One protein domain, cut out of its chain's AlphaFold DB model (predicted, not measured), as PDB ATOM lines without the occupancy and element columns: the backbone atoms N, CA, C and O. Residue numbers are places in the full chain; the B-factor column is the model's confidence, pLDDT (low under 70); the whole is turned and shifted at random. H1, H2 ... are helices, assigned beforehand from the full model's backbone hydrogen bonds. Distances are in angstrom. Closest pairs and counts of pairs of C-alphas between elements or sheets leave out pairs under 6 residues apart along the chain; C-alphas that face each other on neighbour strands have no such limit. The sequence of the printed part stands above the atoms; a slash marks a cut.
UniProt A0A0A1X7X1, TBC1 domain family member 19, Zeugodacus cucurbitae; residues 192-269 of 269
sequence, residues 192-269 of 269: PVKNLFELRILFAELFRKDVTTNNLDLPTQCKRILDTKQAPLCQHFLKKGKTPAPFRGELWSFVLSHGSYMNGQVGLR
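What this domain is: This is residues 192 to 269 of the 269 residues of the protein "TBC1 domain family member 19" of Zeugodacus cucurbitae (UniProt A0A0A1X7X1). Helices H3, H4 and H5 pack into a small cluster; before it, a thin arm with short helices H1 and H2 reaches away, and after it the tail of residues 260 to 269 sticks out. The 78 printed residues, with five named helices, H1 to H5, and no named strand, are all helix in class. The whole is flat, 52 by 40 by 19 A, and only just extended, close to loose, with a radius of gyration of the C-alphas of 17.5 A.

How they stand to each other: Start at H1, residues 196 to 202, and H2, residues 204 to 207, which meet only through their link. H4, residues 231 to 238, and H5, residues 245 to 256, touch as a hairpin, the closest C-alphas, Ala 231 and Phe 254, 5.0 A apart. H3, residues 218 to 228, touches H5's residues 247 to 251, closest at C-alphas Cys 222 and Phe 247, 6.6 A. Every O i to N i+4 pair is within hydrogen-bond range in H1, H3 and H4, and 6 of 8 in H5; H2 is too short for one.

Where its parts are: Find C-alpha 196 at (180.627, 247.543, 229.394), where H1 begins; H3 spans 15.8 A, and H5, 17.0 A, ends at C-alpha 256 at (196.077, 283.742, 232.203).

The domain as a whole: The printed part has no cut and no long link; pLDDT is under 70 in residues 205 to 216 and 257 to 269.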
ATOM      1  N   PRO A 192     174.865 256.646 229.752       76.94
ATOM      2  CA  PRO A 192     174.216 256.679 228.438       76.94
ATOM      3  C   PRO A 192     174.580 255.473 227.549       76.94
ATOM      4  O   PRO A 192     174.491 255.554 226.328       76.94
ATOM      5  N   VAL A 193     175.039 254.369 228.141       82.50
ATOM      6  CA  VAL A 193     175.571 253.187 227.454       82.50
ATOM      7  C   VAL A 193     174.914 251.928 227.996       82.50
ATOM      8  O   VAL A 193     174.600 251.843 229.182       82.50
ATOM      9  N   LYS A 194     174.710 250.938 227.127       84.75
ATOM     10  CA  LYS A 194     173.954 249.725 227.481       84.75
ATOM     11  C   LYS A 194     174.836 248.595 227.995       84.75
ATOM     12  O   LYS A 194     174.344 247.675 228.639       84.75
ATOM     13  N   ASN A 195     176.128 248.627 227.678       86.81
ATOM     14  CA  ASN A 195     177.060 247.555 228.002       86.81
ATOM     15  C   ASN A 195     178.458 248.092 228.346       86.81
ATOM     16  O   ASN A 195     178.823 249.233 228.058       86.81
ATOM     17  N   LEU A 196     179.264 247.225 228.966       84.38
ATOM     18  CA  LEU A 196     180.627 247.543 229.394       84.38
ATOM     19  C   LEU A 196     181.547 247.909 228.215       84.38
ATOM     20  O   LEU A 196     182.508 248.658 228.382       84.38
ATOM     21  N   PHE A 197     181.286 247.366 227.026       86.88
ATOM     22  CA  PHE A 197     182.104 247.619 225.845       86.88
ATOM     23  C   PHE A 197     181.945 249.067 225.359       86.88
ATOM     24  O   PHE A 197     182.937 249.783 225.228       86.88
ATOM     25  N   GLU A 198     180.706 249.534 225.206       85.25
ATOM     26  CA  GLU A 198     180.382 250.932 224.902       85.25
ATOM     27  C   GLU A 198     180.921 251.884 225.972       85.25
ATOM     28  O   GLU A 198     181.454 252.939 225.637       85.25
ATOM     29  N   LEU A 199     180.867 251.494 227.252       84.19
ATOM     30  CA  LEU A 199     181.450 252.271 228.347       84.19
ATOM     31  C   LEU A 199     182.963 252.468 228.166       84.19
ATOM     32  O   LEU A 199     183.472 253.578 228.317       84.19
ATOM     33  N   ARG A 200     183.689 251.398 227.816       82.50
ATOM     34  CA  ARG A 200     185.139 251.454 227.570       82.50
ATOM     35  C   ARG A 200     185.484 252.342 226.382       82.50
ATOM     36  O   ARG A 200     186.508 253.011 226.436       82.50
ATOM     37  N   ILE A 201     184.650 252.362 225.344       83.50
ATOM     38  CA  ILE A 201     184.823 253.257 224.191       83.50
ATOM     39  C   ILE A 201     184.549 254.706 224.600       83.50
ATOM     40  O   ILE A 201     185.380 255.576 224.348       83.50
ATOM     41  N   LEU A 202     183.423 254.959 225.275       80.31
ATOM     42  CA  LEU A 202     183.015 256.296 225.713       80.31
ATOM     43  C   LEU A 202     184.066 256.946 226.626       80.31
ATOM     44  O   LEU A 202     184.326 258.141 226.520       80.31
ATOM     45  N   PHE A 203     184.700 256.149 227.487       78.69
ATOM     46  CA  PHE A 203     185.730 256.594 228.423       78.69
ATOM     47  C   PHE A 203     187.147 256.142 228.037       78.69
ATOM     48  O   PHE A 203     188.036 256.120 228.889       78.69
ATOM     49  N   ALA A 204     187.398 255.812 226.763       78.62
ATOM     50  CA  ALA A 204     188.699 255.318 226.294       78.62
ATOM     51  C   ALA A 204     189.854 256.286 226.605       78.62
ATOM     52  O   ALA A 204     190.989 255.866 226.829       78.62
ATOM     53  N   GLU A 205     189.565 257.586 226.673       68.75
ATOM     54  CA  GLU A 205     190.546 258.610 227.033       68.75
ATOM     55  C   GLU A 205     191.045 258.492 228.476       68.75
ATOM     56  O   GLU A 205     192.219 258.762 228.720       68.75
ATOM     57  N   LEU A 206     190.217 258.011 229.414       68.81
ATOM     58  CA  LEU A 206     190.642 257.747 230.797       68.81
ATOM     59  C   LEU A 206     191.650 256.590 230.878       68.81
ATOM     60  O   LEU A 206     192.421 256.505 231.831       68.81
ATOM     61  N   PHE A 207     191.660 255.710 229.871       62.62
ATOM     62  CA  PHE A 207     192.575 254.572 229.775       62.62
ATOM     63  C   PHE A 207     193.850 254.876 228.982       62.62
ATOM     64  O   PHE A 207     194.740 254.021 228.924       62.62
ATOM     65  N   ARG A 208     193.986 256.071 228.385       62.12
ATOM     66  CA  ARG A 208     195.250 256.472 227.760       62.12
ATOM     67  C   ARG A 208     196.306 256.610 228.854       62.12
ATOM     68  O   ARG A 208     196.364 257.604 229.571       62.12
ATOM     69  N   LYS A 209     197.181 255.607 228.962       55.12
ATOM     70  CA  LYS A 209     198.480 255.769 229.618       55.12
ATOM     71  C   LYS A 209     199.227 256.826 228.814       55.12
ATOM     72  O   LYS A 209     199.636 256.560 227.687       55.12
ATOM     73  N   ASP A 210     199.330 258.033 229.357       54.84
ATOM     74  CA  ASP A 210     200.096 259.116 228.755       54.84
ATOM     75  C   ASP A 210     201.520 258.616 228.463       54.84
ATOM     76  O   ASP A 210     202.353 258.499 229.359       54.84
ATOM     77  N   VAL A 211     201.835 258.347 227.196       51.72
ATOM     78  CA  VAL A 211     203.190 257.951 226.761       51.72
ATOM     79  C   VAL A 211     204.224 259.023 227.152       51.72
ATOM     80  O   VAL A 211     205.408 258.739 227.308       51.72
ATOM     81  N   THR A 212     203.773 260.253 227.415       50.06
ATOM     82  CA  THR A 212     204.609 261.369 227.863       50.06
ATOM     83  C   THR A 212     205.082 261.288 229.316       50.06
ATOM     84  O   THR A 212     205.961 262.064 229.672       50.06
ATOM     85  N   THR A 213     204.516 260.424 230.171       50.06
ATOM     86  CA  THR A 213     204.932 260.351 231.589       50.06
ATOM     87  C   THR A 213     206.068 259.374 231.850       50.06
ATOM     88  O   THR A 213     206.568 259.340 232.969       50.06
ATOM     89  N   ASN A 214     206.474 258.577 230.860       50.62
ATOM     90  CA  ASN A 214     207.294 257.406 231.149       50.62
ATOM     91  C   ASN A 214     208.792 257.535 230.869       50.62
ATOM     92  O   ASN A 214     209.470 256.579 231.201       50.62
ATOM     93  N   ASN A 215     209.337 258.632 230.322       53.09
ATOM     94  CA  ASN A 215     210.792 258.672 230.051       53.09
ATOM     95  C   ASN A 215     211.457 260.058 229.924       53.09
ATOM     96  O   ASN A 215     212.594 260.133 229.464       53.09
ATOM     97  N   LEU A 216     210.807 261.162 230.310       58.03
ATOM     98  CA  LEU A 216     211.468 262.473 230.304       58.03
ATOM     99  C   LEU A 216     211.388 263.127 231.679       58.03
ATOM    100  O   LEU A 216     210.316 263.195 232.276       58.03
ATOM    101  N   ASP A 217     212.531 263.620 232.149       76.50
ATOM    102  CA  ASP A 217     212.637 264.446 233.344       76.50
ATOM    103  C   ASP A 217     211.636 265.618 233.261       76.50
ATOM    104  O   ASP A 217     211.647 266.423 232.322       76.50
ATOM    105  N   LEU A 218     210.709 265.669 234.217       77.25
ATOM    106  CA  LEU A 218     209.559 266.577 234.232       77.25
ATOM    107  C   LEU A 218     209.959 268.074 234.152       77.25
ATOM    108  O   LEU A 218     209.313 268.815 233.405       77.25
ATOM    109  N   PRO A 219     211.034 268.542 234.821       82.19
ATOM    110  CA  PRO A 219     211.639 269.855 234.584       82.19
ATOM    111  C   PRO A 219     212.049 270.115 233.130       82.19
ATOM    112  O   PRO A 219     211.764 271.184 232.591       82.19
ATOM    113  N   THR A 220     212.685 269.145 232.470       83.75
ATOM    114  CA  THR A 220     213.119 269.271 231.069       83.75
ATOM    115  C   THR A 220     211.922 269.409 230.128       83.75
ATOM    116  O   THR A 220     211.944 270.206 229.188       83.75
ATOM    117  N   GLN A 221     210.835 268.690 230.410       83.25
ATOM    118  CA  GLN A 221     209.579 268.838 229.678       83.25
ATOM    119  C   GLN A 221     208.948 270.222 229.883       83.25
ATOM    120  O   GLN A 221     208.500 270.829 228.912       83.25
ATOM    121  N   CYS A 222     208.945 270.739 231.117       84.88
ATOM    122  CA  CYS A 222     208.422 272.075 231.414       84.88
ATOM    123  C   CYS A 222     209.185 273.161 230.650       84.88
ATOM    124  O   CYS A 222     208.551 274.016 230.040       84.88
ATOM    125  N   LYS A 223     210.522 273.080 230.616       86.94
ATOM    126  CA  LYS A 223     211.364 274.008 229.843       86.94
ATOM    127  C   LYS A 223     211.009 273.995 228.358       86.94
ATOM    128  O   LYS A 223     210.687 275.037 227.811       86.94
ATOM    129  N   ARG A 224     210.926 272.810 227.738       87.88
ATOM    130  CA  ARG A 224     210.534 272.691 226.320       87.88
ATOM    131  C   ARG A 224     209.160 273.293 226.037       87.88
ATOM    132  O   ARG A 224     208.970 273.916 225.002       87.88
ATOM    133  N   ILE A 225     208.192 273.098 226.935       87.44
ATOM    134  CA  ILE A 225     206.851 273.678 226.779       87.44
ATOM    135  C   ILE A 225     206.922 275.206 226.853       87.44
ATOM    136  O   ILE A 225     206.322 275.875 226.013       87.44
ATOM    137  N   LEU A 226     207.677 275.752 227.804       87.12
ATOM    138  CA  LEU A 226     207.875 277.196 227.938       87.12
ATOM    139  C   LEU A 226     208.588 277.794 226.714       87.12
ATOM    140  O   LEU A 226     208.169 278.845 226.233       87.12
ATOM    141  N   ASP A 227     209.558 277.081 226.134       87.38
ATOM    142  CA  ASP A 227     210.271 277.507 224.921       87.38
ATOM    143  C   ASP A 227     209.335 277.663 223.713       87.38
ATOM    144  O   ASP A 227     209.519 278.569 222.898       87.38
ATOM    145  N   THR A 228     208.287 276.833 223.606       85.62
ATOM    146  CA  THR A 228     207.293 276.976 222.524       85.62
ATOM    147  C   THR A 228     206.438 278.232 222.655       85.62
ATOM    148  O   THR A 228     205.844 278.655 221.667       85.62
ATOM    149  N   LYS A 229     206.331 278.813 223.861       84.88
ATOM    150  CA  LYS A 229     205.490 279.983 224.169       84.88
ATOM    151  C   LYS A 229     204.021 279.821 223.742       84.88
ATOM    152  O   LYS A 229     203.333 280.813 223.519       84.88
ATOM    153  N   GLN A 230     203.518 278.588 223.631       87.81
ATOM    154  CA  GLN A 230     202.136 278.298 223.237       87.81
ATOM    155  C   GLN A 230     201.231 278.154 224.467       87.81
ATOM    156  O   GLN A 230     201.316 277.179 225.221       87.81
ATOM    157  N   ALA A 231     200.297 279.089 224.642       86.75
ATOM    158  CA  ALA A 231     199.327 279.080 225.738       86.75
ATOM    159  C   ALA A 231     198.437 277.814 225.781       86.75
ATOM    160  O   ALA A 231     198.250 277.267 226.875       86.75
ATOM    161  N   PRO A 232     197.940 277.266 224.648       85.88
ATOM    162  CA  PRO A 232     197.161 276.024 224.663       85.88
ATOM    163  C   PRO A 232     197.956 274.825 225.193       85.88
ATOM    164  O   PRO A 232     197.418 273.997 225.931       85.88
ATOM    165  N   LEU A 233     199.247 274.747 224.851       86.31
ATOM    166  CA  LEU A 233     200.128 273.665 225.287       86.31
ATOM    167  C   LEU A 233     200.401 273.754 226.794       86.31
ATOM    168  O   LEU A 233     200.302 272.745 227.497       86.31
ATOM    169  N   CYS A 234     200.637 274.968 227.302       87.19
ATOM    170  CA  CYS A 234     200.757 275.234 228.736       87.19
ATOM    171  C   CYS A 234     199.485 274.807 229.485       87.19
ATOM    172  O   CYS A 234     199.561 274.099 230.490       87.19
ATOM    173  N   GLN A 235     198.302 275.161 228.966       86.56
ATOM    174  CA  GLN A 235     197.025 274.770 229.565       86.56
ATOM    175  C   GLN A 235     196.844 273.249 229.584       86.56
ATOM    176  O   GLN A 235     196.413 272.688 230.593       86.56
ATOM    177  N   HIS A 236     197.155 272.572 228.478       84.94
ATOM    178  CA  HIS A 236     197.047 271.120 228.386       84.94
ATOM    179  C   HIS A 236     197.952 270.420 229.406       84.94
ATOM    180  O   HIS A 236     197.528 269.472 230.064       84.94
ATOM    181  N   PHE A 237     199.174 270.920 229.588       83.75
ATOM    182  CA  PHE A 237     200.095 270.387 230.582       83.75
ATOM    183  C   PHE A 237     199.620 270.638 232.021       83.75
ATOM    184  O   PHE A 237     199.608 269.715 232.833       83.75
ATOM    185  N   LEU A 238     199.147 271.852 232.325       83.00
ATOM    186  CA  LEU A 238     198.626 272.210 233.651       83.00
ATOM    187  C   LEU A 238     197.409 271.366 234.064       83.00
ATOM    188  O   LEU A 238     197.279 271.018 235.238       83.00
ATOM    189  N   LYS A 239     196.549 270.967 233.113       81.00
ATOM    190  CA  LYS A 239     195.404 270.072 233.377       81.00
ATOM    191  C   LYS A 239     195.812 268.721 233.975       81.00
ATOM    192  O   LYS A 239     194.995 268.094 234.641       81.00
ATOM    193  N   LYS A 240     197.057 268.276 233.774       75.62
ATOM    194  CA  LYS A 240     197.562 267.002 234.310       75.62
ATOM    195  C   LYS A 240     197.839 267.046 235.818       75.62
ATOM    196  O   LYS A 240     198.118 266.007 236.409       75.62
ATOM    197  N   GLY A 241     197.838 268.229 236.442       70.62
ATOM    198  CA  GLY A 241     198.026 268.413 237.889       70.62
ATOM    199  C   GLY A 241     199.442 268.138 238.419       70.62
ATOM    200  O   GLY A 241     199.763 268.528 239.538       70.62
ATOM    201  N   LYS A 242     200.325 267.527 237.620       72.38
ATOM    202  CA  LYS A 242     201.705 267.161 237.979       72.38
ATOM    203  C   LYS A 242     202.730 268.195 237.504       72.38
ATOM    204  O   LYS A 242     203.707 267.855 236.851       72.38
ATOM    205  N   THR A 243     202.503 269.473 237.788       79.00
ATOM    206  CA  THR A 243     203.438 270.548 237.407       79.00
ATOM    207  C   THR A 243     204.389 270.858 238.564       79.00
ATOM    208  O   THR A 243     203.892 271.165 239.652       79.00
ATOM    209  N   PRO A 244     205.723 270.822 238.378       82.31
ATOM    210  CA  PRO A 244     206.662 271.207 239.425       82.31
ATOM    211  C   PRO A 244     206.450 272.659 239.863       82.31
ATOM    212  O   PRO A 244     206.181 273.532 239.033       82.31
ATOM    213  N   ALA A 245     206.612 272.924 241.161       81.31
ATOM    214  CA  ALA A 245     206.440 274.251 241.751       81.31
ATOM    215  C   ALA A 245     207.169 275.394 241.005       81.31
ATOM    216  O   ALA A 245     206.496 276.389 240.731       81.31
ATOM    217  N   PRO A 246     208.456 275.274 240.600       86.06
ATOM    218  CA  PRO A 246     209.172 276.390 239.973       86.06
ATOM    219  C   PRO A 246     208.622 276.797 238.596       86.06
ATOM    220  O   PRO A 246     208.677 277.968 238.251       86.06
ATOM    221  N   PHE A 247     208.043 275.869 237.826       85.12
ATOM    222  CA  PHE A 247     207.518 276.159 236.479       85.12
ATOM    223  C   PHE A 247     206.025 276.499 236.474       85.12
ATOM    224  O   PHE A 247     205.494 276.992 235.480       85.12
ATOM    225  N   ARG A 248     205.317 276.218 237.576       87.00
ATOM    226  CA  ARG A 248     203.863 276.383 237.664       87.00
ATOM    227  C   ARG A 248     203.436 277.827 237.403       87.00
ATOM    228  O   ARG A 248     202.497 278.034 236.640       87.00
ATOM    229  N   GLY A 249     204.101 278.800 238.029       85.56
ATOM    230  CA  GLY A 249     203.766 280.219 237.872       85.56
ATOM    231  C   GLY A 249     203.939 280.696 236.430       85.56
ATOM    232  O   GLY A 249     203.034 281.305 235.863       85.56
ATOM    233  N   GLU A 250     205.058 280.334 235.810       86.12
ATOM    234  CA  GLU A 250     205.380 280.719 234.436       86.12
ATOM    235  C   GLU A 250     204.404 280.104 233.423       86.12
ATOM    236  O   GLU A 250     203.856 280.809 232.577       86.12
ATOM    237  N   LEU A 251     204.068 278.819 233.567       86.81
ATOM    238  CA  LEU A 251     203.064 278.159 232.724       86.81
ATOM    239  C   LEU A 251     201.674 278.798 232.867       86.81
ATOM    240  O   LEU A 251     200.973 278.986 231.872       86.81
ATOM    241  N   TRP A 252     201.266 279.153 234.091       87.38
ATOM    242  CA  TRP A 252     200.004 279.865 234.313       87.38
ATOM    243  C   TRP A 252     200.021 281.273 233.723       87.38
ATOM    244  O   TRP A 252     198.980 281.721 233.245       87.38
ATOM    245  N   SER A 253     201.173 281.947 233.687       86.38
ATOM    246  CA  SER A 253     201.286 283.286 233.100       86.38
ATOM    247  C   SER A 253     200.919 283.308 231.609       86.38
ATOM    248  O   SER A 253     200.204 284.214 231.173       86.38
ATOM    249  N   PHE A 254     201.291 282.260 230.857       84.94
ATOM    250  CA  PHE A 254     200.890 282.073 229.459       84.94
ATOM    251  C   PHE A 254     199.400 281.752 229.310       84.94
ATOM    252  O   PHE A 254     198.793 282.141 228.323       84.94
ATOM    253  N   VAL A 255     198.784 281.060 230.274       85.38
ATOM    254  CA  VAL A 255     197.356 280.689 230.213       85.38
ATOM    255  C   VAL A 255     196.432 281.834 230.638       85.38
ATOM    256  O   VAL A 255     195.332 281.958 230.097       85.38
ATOM    257  N   LEU A 256     196.862 282.656 231.597       78.88
ATOM    258  CA  LEU A 256     196.077 283.742 232.203       78.88
ATOM    259  C   LEU A 256     196.381 285.126 231.609       78.88
ATOM    260  O   LEU A 256     195.805 286.110 232.056       78.88
ATOM    261  N   SER A 257     197.257 285.203 230.604       64.94
ATOM    262  CA  SER A 257     197.646 286.451 229.931       64.94
ATOM    263  C   SER A 257     198.339 287.486 230.832       64.94
ATOM    264  O   SER A 257     198.127 288.685 230.663       64.94
ATOM    265  N   HIS A 258     199.216 287.055 231.750       52.97
ATOM    266  CA  HIS A 258     200.086 287.988 232.493       52.97
ATOM    267  C   HIS A 258     201.336 288.426 231.709       52.97
ATOM    268  O   HIS A 258     202.026 289.356 232.120       52.97
ATOM    269  N   GLY A 259     201.618 287.804 230.562       45.62
ATOM    270  CA  GLY A 259     202.617 288.298 229.618       45.62
ATOM    271  C   GLY A 259     202.002 289.350 228.704       45.62
ATOM    272  O   GLY A 259     201.288 288.968 227.787       45.62
ATOM    273  N   SER A 260     202.263 290.629 228.987       48.88
ATOM    274  CA  SER A 260     202.252 291.844 228.136       48.88
ATOM    275  C   SER A 260     201.087 292.156 227.173       48.88
ATOM    276  O   SER A 260     200.861 293.326 226.884       48.88
ATOM    277  N   TYR A 261     200.306 291.192 226.693       48.22
ATOM    278  CA  TYR A 261     199.334 291.372 225.612       48.22
ATOM    279  C   TYR A 261     197.952 291.842 226.085       48.22
ATOM    280  O   TYR A 261     197.150 292.269 225.263       48.22
ATOM    281  N   MET A 262     197.655 291.775 227.390       44.78
ATOM    282  CA  MET A 262     196.318 292.072 227.940       44.78
ATOM    283  C   MET A 262     196.312 293.092 229.092       44.78
ATOM    284  O   MET A 262     195.256 293.342 229.675       44.78
ATOM    285  N   ASN A 263     197.434 293.769 229.373       38.84
ATOM    286  CA  ASN A 263     197.534 294.785 230.441       38.84
ATOM    287  C   ASN A 263     196.602 296.009 230.261       38.84
ATOM    288  O   ASN A 263     196.574 296.891 231.110       38.84
ATOM    289  N   GLY A 264     195.798 296.066 229.195       41.00
ATOM    290  CA  GLY A 264     194.778 297.093 228.987       41.00
ATOM    291  C   GLY A 264     193.345 296.716 229.388       41.00
ATOM    292  O   GLY A 264     192.458 297.551 229.188       41.00
ATOM    293  N   GLN A 265     193.073 295.499 229.882       40.62
ATOM    294  CA  GLN A 265     191.694 295.035 230.139       40.62
ATOM    295  C   GLN A 265     191.237 295.029 231.605       40.62
ATOM    296  O   GLN A 265     190.048 294.835 231.845       40.62
ATOM    297  N   VAL A 266     192.090 295.336 232.588       34.66
ATOM    298  CA  VAL A 266     191.625 295.486 233.982       34.66
ATOM    299  C   VAL A 266     191.111 296.911 234.214       34.66
ATOM    300  O   VAL A 266     191.696 297.714 234.928       34.66
ATOM    301  N   GLY A 267     190.003 297.222 233.547       33.75
ATOM    302  CA  GLY A 267     189.064 298.270 233.933       33.75
ATOM    303  C   GLY A 267     187.752 297.592 234.300       33.75
ATOM    304  O   GLY A 267     186.787 297.678 233.546       33.75
ATOM    305  N   LEU A 268     187.764 296.833 235.398       29.50
ATOM    306  CA  LEU A 268     186.561 296.251 235.990       29.50
ATOM    307  C   LEU A 268     185.678 297.406 236.488       29.50
ATOM    308  O   LEU A 268     186.097 298.168 237.359       29.50
ATOM    309  N   ARG A 269     184.492 297.551 235.890       30.03
ATOM    310  CA  ARG A 269     183.330 298.140 236.565       30.03
ATOM    311  C   ARG A 269     182.674 297.068 237.421       30.03
ATOM    312  O   ARG A 269     182.657 295.906 236.957       30.03
TER     313      ARG A 269